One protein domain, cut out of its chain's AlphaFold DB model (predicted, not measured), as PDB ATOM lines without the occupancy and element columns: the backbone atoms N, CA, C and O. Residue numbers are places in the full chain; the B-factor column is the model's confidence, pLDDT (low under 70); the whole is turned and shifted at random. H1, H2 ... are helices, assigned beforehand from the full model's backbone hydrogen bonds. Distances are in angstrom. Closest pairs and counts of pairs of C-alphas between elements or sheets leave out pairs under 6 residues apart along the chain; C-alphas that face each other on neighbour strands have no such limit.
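Overview. This is residues 27 to 101 of the 369 residues of an uncharacterized protein of Stichopus japonicus (UniProt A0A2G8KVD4). What shape do these coordinates draw? One long helix, H3, has its first part set in a small compact head with the short helices H1 and H2, while its residues 82 to 101 stick out from that head as a free arm that makes most of the domain's length. In the head, H2 packs on H3 about perpendicular to it, and H1 packs on both H2 and H3. What is it built of? The printed part has 75 residues with three named helices, H1, H2 and H3 along the chain, and no named strand; the class is all helix. How large is the outline? The whole is loose, with a radius of gyration of the C-alphas of 15.6 A, and elongated, with spans of 51 by 26 by 21 A.

Arrangement. What touches the longest helix? H3, residues 69 to 101, touches H2, residues 49 to 60, about perpendicular at 74 degrees, and the closest C-alphas are those of Leu 59 and Lys 74, 6.0 A apart. H2 touches H3 with residues 55 to 59 alone, and H3 touches H2 with residues 70 to 78 alone. Where does the remaining helix sit? H1, residues 40 to 45, touches H3 with the C-alphas of Arg 40 and Leu 73 closest, 6.8 A apart; H3 uses residues 73 to 77 alone. Their tilt of 36 degrees is only just steep, and they run the same way. How do the two short helices meet? H1 and H2 touch at a steep tilt of 57 degrees, opposite ways, with the C-alphas of Leu 43 and His 51 closest, 6.3 A apart; H2 uses residues 51 to 55 alone. The helix packing is mostly crossed, with 0 of the 3 touching pairs at a shallow tilt. What do the backbones show? In H1, H2 and H3 every O i to N i+4 pair is within hydrogen-bond range.

Along the chain. Where does the longest helix run? H3, residues 69 to 101, goes from C-alpha 69 at (125.787, 113.658, 161.115) to C-alpha 101 at (141.613, 79.969, 191.316), 47.9 A. Where are the others? H2, residues 49 to 60, is 16.8 A from first to last C-alpha, and H1, residues 40 to 45, is 8.8 A and begins at C-alpha 40 at (122.864, 108.910, 170.374).

Size, cuts and confidence. How far does it reach? The two C-alphas farthest apart are those of Tyr 65 and Ser 101, 51.1 A. Without residues 82 to 101, which stand free, the body of 55 residues spans 29 by 21 by 20 A. How is it joined? The printed part has no cut; the link from H1 to H2 is tight, with 3 residues, and that from H2 to H3 is short, with 8. Where is confidence low? The mean pLDDT of the printed part is 83.8, and residues 87 to 88, 91 to 92, 95 and 101 are under 70.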
ATOM      1  N   ASP A  27     125.232 112.499 174.387       81.25
ATOM      2  CA  ASP A  27     124.120 113.429 174.641       81.25
ATOM      3  C   ASP A  27     123.683 114.187 173.376       81.25
ATOM      4  O   ASP A  27     122.617 114.804 173.335       81.25
ATOM      5  N   ILE A  28     124.492 114.119 172.314       86.62
ATOM      6  CA  ILE A  28     124.194 114.735 171.023       86.62
ATOM      7  C   ILE A  28     122.976 114.041 170.404       86.62
ATOM      8  O   ILE A  28     122.878 112.814 170.396       86.62
ATOM      9  N   LEU A  29     122.048 114.822 169.849       89.56
ATOM     10  CA  LEU A  29     120.894 114.283 169.130       89.56
ATOM     11  C   LEU A  29     121.308 113.615 167.814       89.56
ATOM     12  O   LEU A  29     122.233 114.059 167.128       89.56
ATOM     13  N   VAL A  30     120.578 112.572 167.425       88.00
ATOM     14  CA  VAL A  30     120.719 111.913 166.119       88.00
ATOM     15  C   VAL A  30     120.481 112.932 165.001       88.00
ATOM     16  O   VAL A  30     121.268 113.023 164.064       88.00
ATOM     17  N   GLY A  31     119.448 113.772 165.133       84.62
ATOM     18  CA  GLY A  31     119.256 114.968 164.311       84.62
ATOM     19  C   GLY A  31     118.878 114.720 162.846       84.62
ATOM     20  O   GLY A  31     118.960 115.662 162.054       84.62
ATOM     21  N   PHE A  32     118.508 113.486 162.483       85.69
ATOM     22  CA  PHE A  32     117.943 113.087 161.188       85.69
ATOM     23  C   PHE A  32     117.168 111.759 161.304       85.69
ATOM     24  O   PHE A  32     117.349 111.010 162.265       85.69
ATOM     25  N   GLY A  33     116.308 111.470 160.324       88.31
ATOM     26  CA  GLY A  33     115.506 110.242 160.286       88.31
ATOM     27  C   GLY A  33     114.368 110.187 161.324       88.31
ATOM     28  O   GLY A  33     114.089 111.185 161.997       88.31
ATOM     29  N   PRO A  34     113.711 109.019 161.465       87.44
ATOM     30  CA  PRO A  34     112.559 108.823 162.356       87.44
ATOM     31  C   PRO A  34     112.860 109.093 163.835       87.44
ATOM     32  O   PRO A  34     111.972 109.477 164.584       87.44
ATOM     33  N   TYR A  35     114.127 108.944 164.235       90.94
ATOM     34  CA  TYR A  35     114.592 109.071 165.621       90.94
ATOM     35  C   TYR A  35     115.456 110.320 165.840       90.94
ATOM     36  O   TYR A  35     116.347 110.339 166.687       90.94
ATOM     37  N   SER A  36     115.222 111.372 165.051       86.62
ATOM     38  CA  SER A  36     116.016 112.609 165.058       86.62
ATOM     39  C   SER A  36     116.043 113.344 166.406       86.62
ATOM     40  O   SER A  36     117.013 114.044 166.699       86.62
ATOM     41  N   ASN A  37     115.007 113.171 167.223       87.38
ATOM     42  CA  ASN A  37     114.831 113.773 168.544       87.38
ATOM     43  C   ASN A  37     115.449 112.958 169.693       87.38
ATOM     44  O   ASN A  37     115.417 113.419 170.834       87.38
ATOM     45  N   LEU A  38     115.994 111.768 169.425       87.94
ATOM     46  CA  LEU A  38     116.686 110.962 170.429       87.94
ATOM     47  C   LEU A  38     118.171 111.325 170.495       87.94
ATOM     48  O   LEU A  38     118.784 111.678 169.484       87.94
ATOM     49  N   SER A  39     118.762 111.216 171.688       91.50
ATOM     50  CA  SER A  39     120.217 111.273 171.837       91.50
ATOM     51  C   SER A  39     120.854 109.989 171.309       91.50
ATOM     52  O   SER A  39     120.228 108.923 171.296       91.50
ATOM     53  N   ARG A  40     122.111 110.072 170.869       90.50
ATOM     54  CA  ARG A  40     122.864 108.910 170.374       90.50
ATOM     55  C   ARG A  40     122.937 107.801 171.424       90.50
ATOM     56  O   ARG A  40     122.768 106.632 171.088       90.50
ATOM     57  N   GLN A  41     123.117 108.172 172.692       88.31
ATOM     58  CA  GLN A  41     123.144 107.234 173.810       88.31
ATOM     59  C   GLN A  41     121.776 106.591 174.061       88.31
ATOM     60  O   GLN A  41     121.699 105.377 174.235       88.31
ATOM     61  N   ALA A  42     120.691 107.373 174.046       88.12
ATOM     62  CA  ALA A  42     119.342 106.838 174.235       88.12
ATOM     63  C   ALA A  42     118.956 105.864 173.113       88.12
ATOM     64  O   ALA A  42     118.337 104.837 173.381       88.12
ATOM     65  N   LEU A  43     119.365 106.157 171.875       90.12
ATOM     66  CA  LEU A  43     119.156 105.272 170.731       90.12
ATOM     67  C   LEU A  43     119.950 103.960 170.867       90.12
ATOM     68  O   LEU A  43     119.425 102.903 170.533       90.12
ATOM     69  N   PHE A  44     121.192 104.020 171.361       87.88
ATOM     70  CA  PHE A  44     122.043 102.838 171.535       87.88
ATOM     71  C   PHE A  44     121.595 101.937 172.694       87.88
ATOM     72  O   PHE A  44     121.598 100.719 172.559       87.88
ATOM     73  N   LEU A  45     121.195 102.527 173.825       85.88
ATOM     74  CA  LEU A  45     120.795 101.793 175.032       85.88
ATOM     75  C   LEU A  45     119.337 101.312 175.012       85.88
ATOM     76  O   LEU A  45     118.904 100.635 175.946       85.88
ATOM     77  N   SER A  46     118.552 101.689 174.002       86.88
ATOM     78  CA  SER A  46     117.152 101.285 173.930       86.88
ATOM     79  C   SER A  46     117.011  99.782 173.688       86.88
ATOM     80  O   SER A  46     117.671  99.208 172.828       86.88
ATOM     81  N   THR A  47     116.091  99.154 174.422       82.94
ATOM     82  CA  THR A  47     115.723  97.736 174.279       82.94
ATOM     83  C   THR A  47     114.582  97.513 173.281       82.94
ATOM     84  O   THR A  47     114.091  96.394 173.122       82.94
ATOM     85  N   GLU A  48     114.115  98.575 172.622       89.44
ATOM     86  CA  GLU A  48     113.046  98.490 171.635       89.44
ATOM     87  C   GLU A  48     113.572  97.921 170.312       89.44
ATOM     88  O   GLU A  48     114.561  98.385 169.741       89.44
ATOM     89  N   LYS A  49     112.860  96.923 169.779       87.69
ATOM     90  CA  LYS A  49     113.252  96.196 168.560       87.69
ATOM     91  C   LYS A  49     113.408  97.110 167.335       87.69
ATOM     92  O   LYS A  49     114.211  96.823 166.444       87.69
ATOM     93  N   GLU A  50     112.639  98.194 167.277       89.69
ATOM     94  CA  GLU A  50     112.678  99.169 166.185       89.69
ATOM     95  C   GLU A  50     113.971  99.997 166.209       89.69
ATOM     96  O   GLU A  50     114.603 100.180 165.166       89.69
ATOM     97  N   HIS A  51     114.427 100.397 167.400       89.62
ATOM     98  CA  HIS A  51     115.700 101.089 167.596       89.62
ATOM     99  C   HIS A  51     116.890 100.178 167.290       89.62
ATOM    100  O   HIS A  51     117.798 100.587 166.567       89.62
ATOM    101  N   GLU A  52     116.859  98.912 167.716       87.75
ATOM    102  CA  GLU A  52     117.905  97.944 167.362       87.75
ATOM    103  C   GLU A  52     118.015  97.728 165.847       87.75
ATOM    104  O   GLU A  52     119.115  97.653 165.288       87.75
ATOM    105  N   SER A  53     116.870  97.610 165.164       90.56
ATOM    106  CA  SER A  53     116.824  97.458 163.709       90.56
ATOM    107  C   SER A  53     117.372  98.700 163.008       90.56
ATOM    108  O   SER A  53     118.128  98.584 162.041       90.56
ATOM    109  N   TYR A  54     117.043  99.886 163.521       92.19
ATOM    110  CA  TYR A  54     117.553 101.151 163.011       92.19
ATOM    111  C   TYR A  54     119.068 101.278 163.197       92.19
ATOM    112  O   TYR A  54     119.773 101.563 162.233       92.19
ATOM    113  N   VAL A  55     119.596 100.973 164.387       90.69
ATOM    114  CA  VAL A  55     121.041 100.976 164.685       90.69
ATOM    115  C   VAL A  55     121.797 100.010 163.766       90.69
ATOM    116  O   VAL A  55     122.794 100.395 163.152       90.69
ATOM    117  N   LYS A  56     121.295  98.781 163.581       91.94
ATOM    118  CA  LYS A  56     121.871  97.805 162.634       91.94
ATOM    119  C   LYS A  56     121.855  98.322 161.193       91.94
ATOM    120  O   LYS A  56     122.810  98.085 160.454       91.94
ATOM    121  N   GLY A  57     120.799  99.034 160.800       91.69
ATOM    122  CA  GLY A  57     120.709  99.711 159.507       91.69
ATOM    123  C   GLY A  57     121.764 100.809 159.345       91.69
ATOM    124  O   GLY A  57     122.485 100.819 158.349       91.69
ATOM    125  N   MET A  58     121.922 101.679 160.347       89.31
ATOM    126  CA  MET A  58     122.903 102.775 160.339       89.31
ATOM    127  C   MET A  58     124.348 102.265 160.238       89.31
ATOM    128  O   MET A  58     125.156 102.835 159.507       89.31
ATOM    129  N   LEU A  59     124.676 101.158 160.912       88.88
ATOM    130  CA  LEU A  59     126.009 100.545 160.845       88.88
ATOM    131  C   LEU A  59     126.337  99.968 159.458       88.88
ATOM    132  O   LEU A  59     127.489 100.013 159.024       88.88
ATOM    133  N   ARG A  60     125.332  99.463 158.735       90.19
ATOM    134  CA  ARG A  60     125.496  98.925 157.373       90.19
ATOM    135  C   ARG A  60     125.516 100.007 156.300       90.19
ATOM    136  O   ARG A  60     126.064  99.774 155.228       90.19
ATOM    137  N   HIS A  61     124.942 101.174 156.575       86.19
ATOM    138  CA  HIS A  61     124.840 102.238 155.586       86.19
ATOM    139  C   HIS A  61     126.233 102.792 155.221       86.19
ATOM    140  O   HIS A  61     127.028 103.085 156.128       86.19
ATOM    141  N   PRO A  62     126.563 102.952 153.924       86.94
ATOM    142  CA  PRO A  62     127.794 103.619 153.515       86.94
ATOM    143  C   PRO A  62     127.750 105.100 153.910       86.94
ATOM    144  O   PRO A  62     126.699 105.743 153.839       86.94
ATOM    145  N   VAL A  63     128.893 105.630 154.346       86.56
ATOM    146  CA  VAL A  63     129.054 107.053 154.664       86.56
ATOM    147  C   VAL A  63     129.496 107.764 153.394       86.56
ATOM    148  O   VAL A  63     130.565 107.477 152.867       86.56
ATOM    149  N   THR A  64     128.666 108.678 152.900       81.94
ATOM    150  CA  THR A  64     128.948 109.475 151.697       81.94
ATOM    151  C   THR A  64     129.786 110.716 151.994       81.94
ATOM    152  O   THR A  64     130.613 111.097 151.174       81.94
ATOM    153  N   TYR A  65     129.611 111.320 153.175       78.75
ATOM    154  CA  TYR A  65     130.314 112.537 153.587       78.75
ATOM    155  C   TYR A  65     130.998 112.345 154.949       78.75
ATOM    156  O   TYR A  65     130.300 112.263 155.970       78.75
ATOM    157  N   PRO A  66     132.342 112.275 154.995       80.56
ATOM    158  CA  PRO A  66     133.075 112.200 156.253       80.56
ATOM    159  C   PRO A  66     132.853 113.487 157.056       80.56
ATOM    160  O   PRO A  66     132.865 114.586 156.507       80.56
ATOM    161  N   GLY A  67     132.591 113.359 158.355       78.81
ATOM    162  CA  GLY A  67     132.235 114.487 159.225       78.81
ATOM    163  C   GLY A  67     130.742 114.830 159.270       78.81
ATOM    164  O   GLY A  67     130.321 115.617 160.117       78.81
ATOM    165  N   GLY A  68     129.917 114.223 158.412       82.31
ATOM    166  CA  GLY A  68     128.466 114.400 158.441       82.31
ATOM    167  C   GLY A  68     127.810 113.793 159.689       82.31
ATOM    168  O   GLY A  68     128.380 112.947 160.377       82.31
ATOM    169  N   LYS A  69     126.553 114.172 159.959       84.50
ATOM    170  CA  LYS A  69     125.787 113.658 161.115       84.50
ATOM    171  C   LYS A  69     125.712 112.124 161.149       84.50
ATOM    172  O   LYS A  69     125.795 111.540 162.227       84.50
ATOM    173  N   LEU A  70     125.594 111.481 159.982       87.44
ATOM    174  CA  LEU A  70     125.588 110.022 159.847       87.44
ATOM    175  C   LEU A  70     126.952 109.398 160.180       87.44
ATOM    176  O   LEU A  70     126.995 108.406 160.899       87.44
ATOM    177  N   ASP A  71     128.051 109.989 159.701       87.75
ATOM    178  CA  ASP A  71     129.418 109.537 160.007       87.75
ATOM    179  C   ASP A  71     129.696 109.612 161.514       87.75
ATOM    180  O   ASP A  71     130.164 108.655 162.126       87.75
ATOM    181  N   MET A  72     129.313 110.730 162.134       88.19
ATOM    182  CA  MET A  72     129.463 110.954 163.573       88.19
ATOM    183  C   MET A  72     128.621 109.981 164.407       88.19
ATOM    184  O   MET A  72     129.110 109.424 165.387       88.19
ATOM    185  N   LEU A  73     127.371 109.725 164.005       90.12
ATOM    186  CA  LEU A  73     126.539 108.704 164.645       90.12
ATOM    187  C   LEU A  73     127.172 107.313 164.505       90.12
ATOM    188  O   LEU A  73     127.239 106.570 165.477       90.12
ATOM    189  N   LYS A  74     127.656 106.957 163.313       91.50
ATOM    190  CA  LYS A  74     128.243 105.644 163.041       91.50
ATOM    191  C   LYS A  74     129.522 105.411 163.846       91.50
ATOM    192  O   LYS A  74     129.666 104.345 164.435       91.50
ATOM    193  N   LYS A  75     130.407 106.407 163.927       90.25
ATOM    194  CA  LYS A  75     131.620 106.368 164.764       90.25
ATOM    195  C   LYS A  75     131.283 106.159 166.236       90.25
ATOM    196  O   LYS A  75     131.869 105.279 166.860       90.25
ATOM    197  N   TYR A  76     130.296 106.891 166.753       90.12
ATOM    198  CA  TYR A  76     129.810 106.704 168.119       90.12
ATOM    199  C   TYR A  76     129.271 105.282 168.345       90.12
ATOM    200  O   TYR A  76     129.669 104.622 169.298       90.12
ATOM    201  N   LEU A  77     128.421 104.769 167.449       91.00
ATOM    202  CA  LEU A  77     127.852 103.422 167.572       91.00
ATOM    203  C   LEU A  77     128.925 102.322 167.516       91.00
ATOM    204  O   LEU A  77     128.865 101.386 168.304       91.00
ATOM    205  N   ILE A  78     129.918 102.443 166.627       90.50
ATOM    206  CA  ILE A  78     131.046 101.499 166.541       90.50
ATOM    207  C   ILE A  78     131.877 101.539 167.824       90.50
ATOM    208  O   ILE A  78     132.218 100.492 168.365       90.50
ATOM    209  N   LYS A  79     132.178 102.742 168.326       88.75
ATOM    210  CA  LYS A  79     132.921 102.929 169.573       88.75
ATOM    211  C   LYS A  79     132.195 102.285 170.756       88.75
ATOM    212  O   LYS A  79     132.802 101.503 171.474       88.75
ATOM    213  N   MET A  80     130.896 102.541 170.902       87.12
ATOM    214  CA  MET A  80     130.087 101.952 171.972       87.12
ATOM    215  C   MET A  80     129.982 100.425 171.856       87.12
ATOM    216  O   MET A  80     130.022  99.735 172.868       87.12
ATOM    217  N   GLN A  81     129.885  99.878 170.637       85.12
ATOM    218  CA  GLN A  81     129.928  98.426 170.431       85.12
ATOM    219  C   GLN A  81     131.277  97.835 170.837       85.12
ATOM    220  O   GLN A  81     131.292  96.803 171.496       85.12
ATOM    221  N   ALA A  82     132.387  98.491 170.488       81.19
ATOM    222  CA  ALA A  82     133.726  98.052 170.868       81.19
ATOM    223  C   ALA A  82     133.931  98.087 172.393       81.19
ATOM    224  O   ALA A  82     134.464  97.135 172.963       81.19
ATOM    225  N   GLU A  83     133.463  99.147 173.059       81.25
ATOM    226  CA  GLU A  83     133.492  99.272 174.521       81.25
ATOM    227  C   GLU A  83     132.653  98.173 175.189       81.25
ATOM    228  O   GLU A  83     133.155  97.480 176.070       81.25
ATOM    229  N   GLN A  84     131.433  97.923 174.704       76.25
ATOM    230  CA  GLN A  84     130.574  96.861 175.232       76.25
ATOM    231  C   GLN A  84     131.187  95.466 175.032       76.25
ATOM    232  O   GLN A  84     131.182  94.654 175.954       76.25
ATOM    233  N   THR A  85     131.798  95.198 173.872       74.75
ATOM    234  CA  THR A  85     132.515  93.933 173.644       74.75
ATOM    235  C   THR A  85     133.751  93.789 174.529       74.75
ATOM    236  O   THR A  85     134.036  92.689 174.991       74.75
ATOM    237  N   ALA A  86     134.473  94.879 174.811       75.25
ATOM    238  CA  ALA A  86     135.646  94.852 175.682       75.25
ATOM    239  C   ALA A  86     135.264  94.621 177.153       75.25
ATOM    240  O   ALA A  86     135.957  93.888 177.859       75.25
ATOM    241  N   GLU A  87     134.156  95.208 177.613       68.06
ATOM    242  CA  GLU A  87     133.588  94.939 178.938       68.06
ATOM    243  C   GLU A  87     133.139  93.477 179.068       68.06
ATOM    244  O   GLU A  87     133.479  92.818 180.055       68.06
ATOM    245  N   ASP A  88     132.458  92.941 178.049       64.81
ATOM    246  CA  ASP A  88     132.050  91.535 177.999       64.81
ATOM    247  C   ASP A  88     133.270  90.592 178.005       64.81
ATOM    248  O   ASP A  88     133.311  89.627 178.773       64.81
ATOM    249  N   GLU A  89     134.315  90.887 177.224       75.69
ATOM    250  CA  GLU A  89     135.572  90.127 177.218       75.69
ATOM    251  C   GLU A  89     136.324  90.206 178.554       75.69
ATOM    252  O   GLU A  89     136.870  89.203 179.022       75.69
ATOM    253  N   ALA A  90     136.360  91.374 179.197       70.69
ATOM    254  CA  ALA A  90     136.967  91.537 180.514       70.69
ATOM    255  C   ALA A  90     136.209  90.725 181.574       70.69
ATOM    256  O   ALA A  90     136.833  90.054 182.401       70.69
ATOM    257  N   MET A  91     134.875  90.717 181.514       67.25
ATOM    258  CA  MET A  91     134.027  89.889 182.371       67.25
ATOM    259  C   MET A  91     134.276  88.394 182.151       67.25
ATOM    260  O   MET A  91     134.369  87.646 183.127       67.25
ATOM    261  N   ILE A  92     134.457  87.961 180.900       68.62
ATOM    262  CA  ILE A  92     134.829  86.577 180.568       68.62
ATOM    263  C   ILE A  92     136.196  86.226 181.176       68.62
ATOM    264  O   ILE A  92     136.307  85.220 181.874       68.62
ATOM    265  N   ARG A  93     137.220  87.077 181.022       76.75
ATOM    266  CA  ARG A  93     138.558  86.841 181.607       76.75
ATOM    267  C   ARG A  93     138.537  86.781 183.133       76.75
ATOM    268  O   ARG A  93     139.262  85.988 183.734       76.75
ATOM    269  N   VAL A  94     137.724  87.614 183.783       70.50
ATOM    270  CA  VAL A  94     137.533  87.563 185.240       70.50
ATOM    271  C   VAL A  94     136.874  86.247 185.643       70.50
ATOM    272  O   VAL A  94     137.339  85.612 186.589       70.50
ATOM    273  N   ALA A  95     135.848  85.800 184.915       67.38
ATOM    274  CA  ALA A  95     135.196  84.518 185.164       67.38
ATOM    275  C   ALA A  95     136.175  83.337 185.015       67.38
ATOM    276  O   ALA A  95     136.240  82.489 185.902       67.38
ATOM    277  N   GLU A  96     137.009  83.335 183.972       77.81
ATOM    278  CA  GLU A  96     138.059  82.327 183.770       77.81
ATOM    279  C   GLU A  96     139.112  82.344 184.886       77.81
ATOM    280  O   GLU A  96     139.585  81.294 185.324       77.81
ATOM    281  N   LYS A  97     139.492  83.529 185.380       75.88
ATOM    282  CA  LYS A  97     140.449  83.665 186.486       75.88
ATOM    283  C   LYS A  97     139.882  83.118 187.798       75.88
ATOM    284  O   LYS A  97     140.612  82.454 188.528       75.88
ATOM    285  N   VAL A  98     138.598  83.364 188.068       73.56
ATOM    286  CA  VAL A  98     137.882  82.815 189.232       73.56
ATOM    287  C   VAL A  98     137.754  81.293 189.129       73.56
ATOM    288  O   VAL A  98     137.925  80.582 190.120       73.56
ATOM    289  N   GLU A  99     137.499  80.771 187.931       76.06
ATOM    290  CA  GLU A  99     137.445  79.329 187.695       76.06
ATOM    291  C   GLU A  99     138.813  78.668 187.913       76.06
ATOM    292  O   GLU A  99     138.901  77.658 188.611       76.06
ATOM    293  N   LYS A 100     139.899  79.279 187.423       76.75
ATOM    294  CA  LYS A 100     141.269  78.796 187.663       76.75
ATOM    295  C   LYS A 100     141.668  78.848 189.138       76.75
ATOM    296  O   LYS A 100     142.257  77.884 189.618       76.75
ATOM    297  N   SER A 101     141.325  79.909 189.874       69.56
ATOM    298  CA  SER A 101     141.613  79.969 191.316       69.56
ATOM    299  C   SER A 101     140.866  78.884 192.093       69.56
ATOM    300  O   SER A 101     141.444  78.266 192.978       69.56
TER     301      SER A 101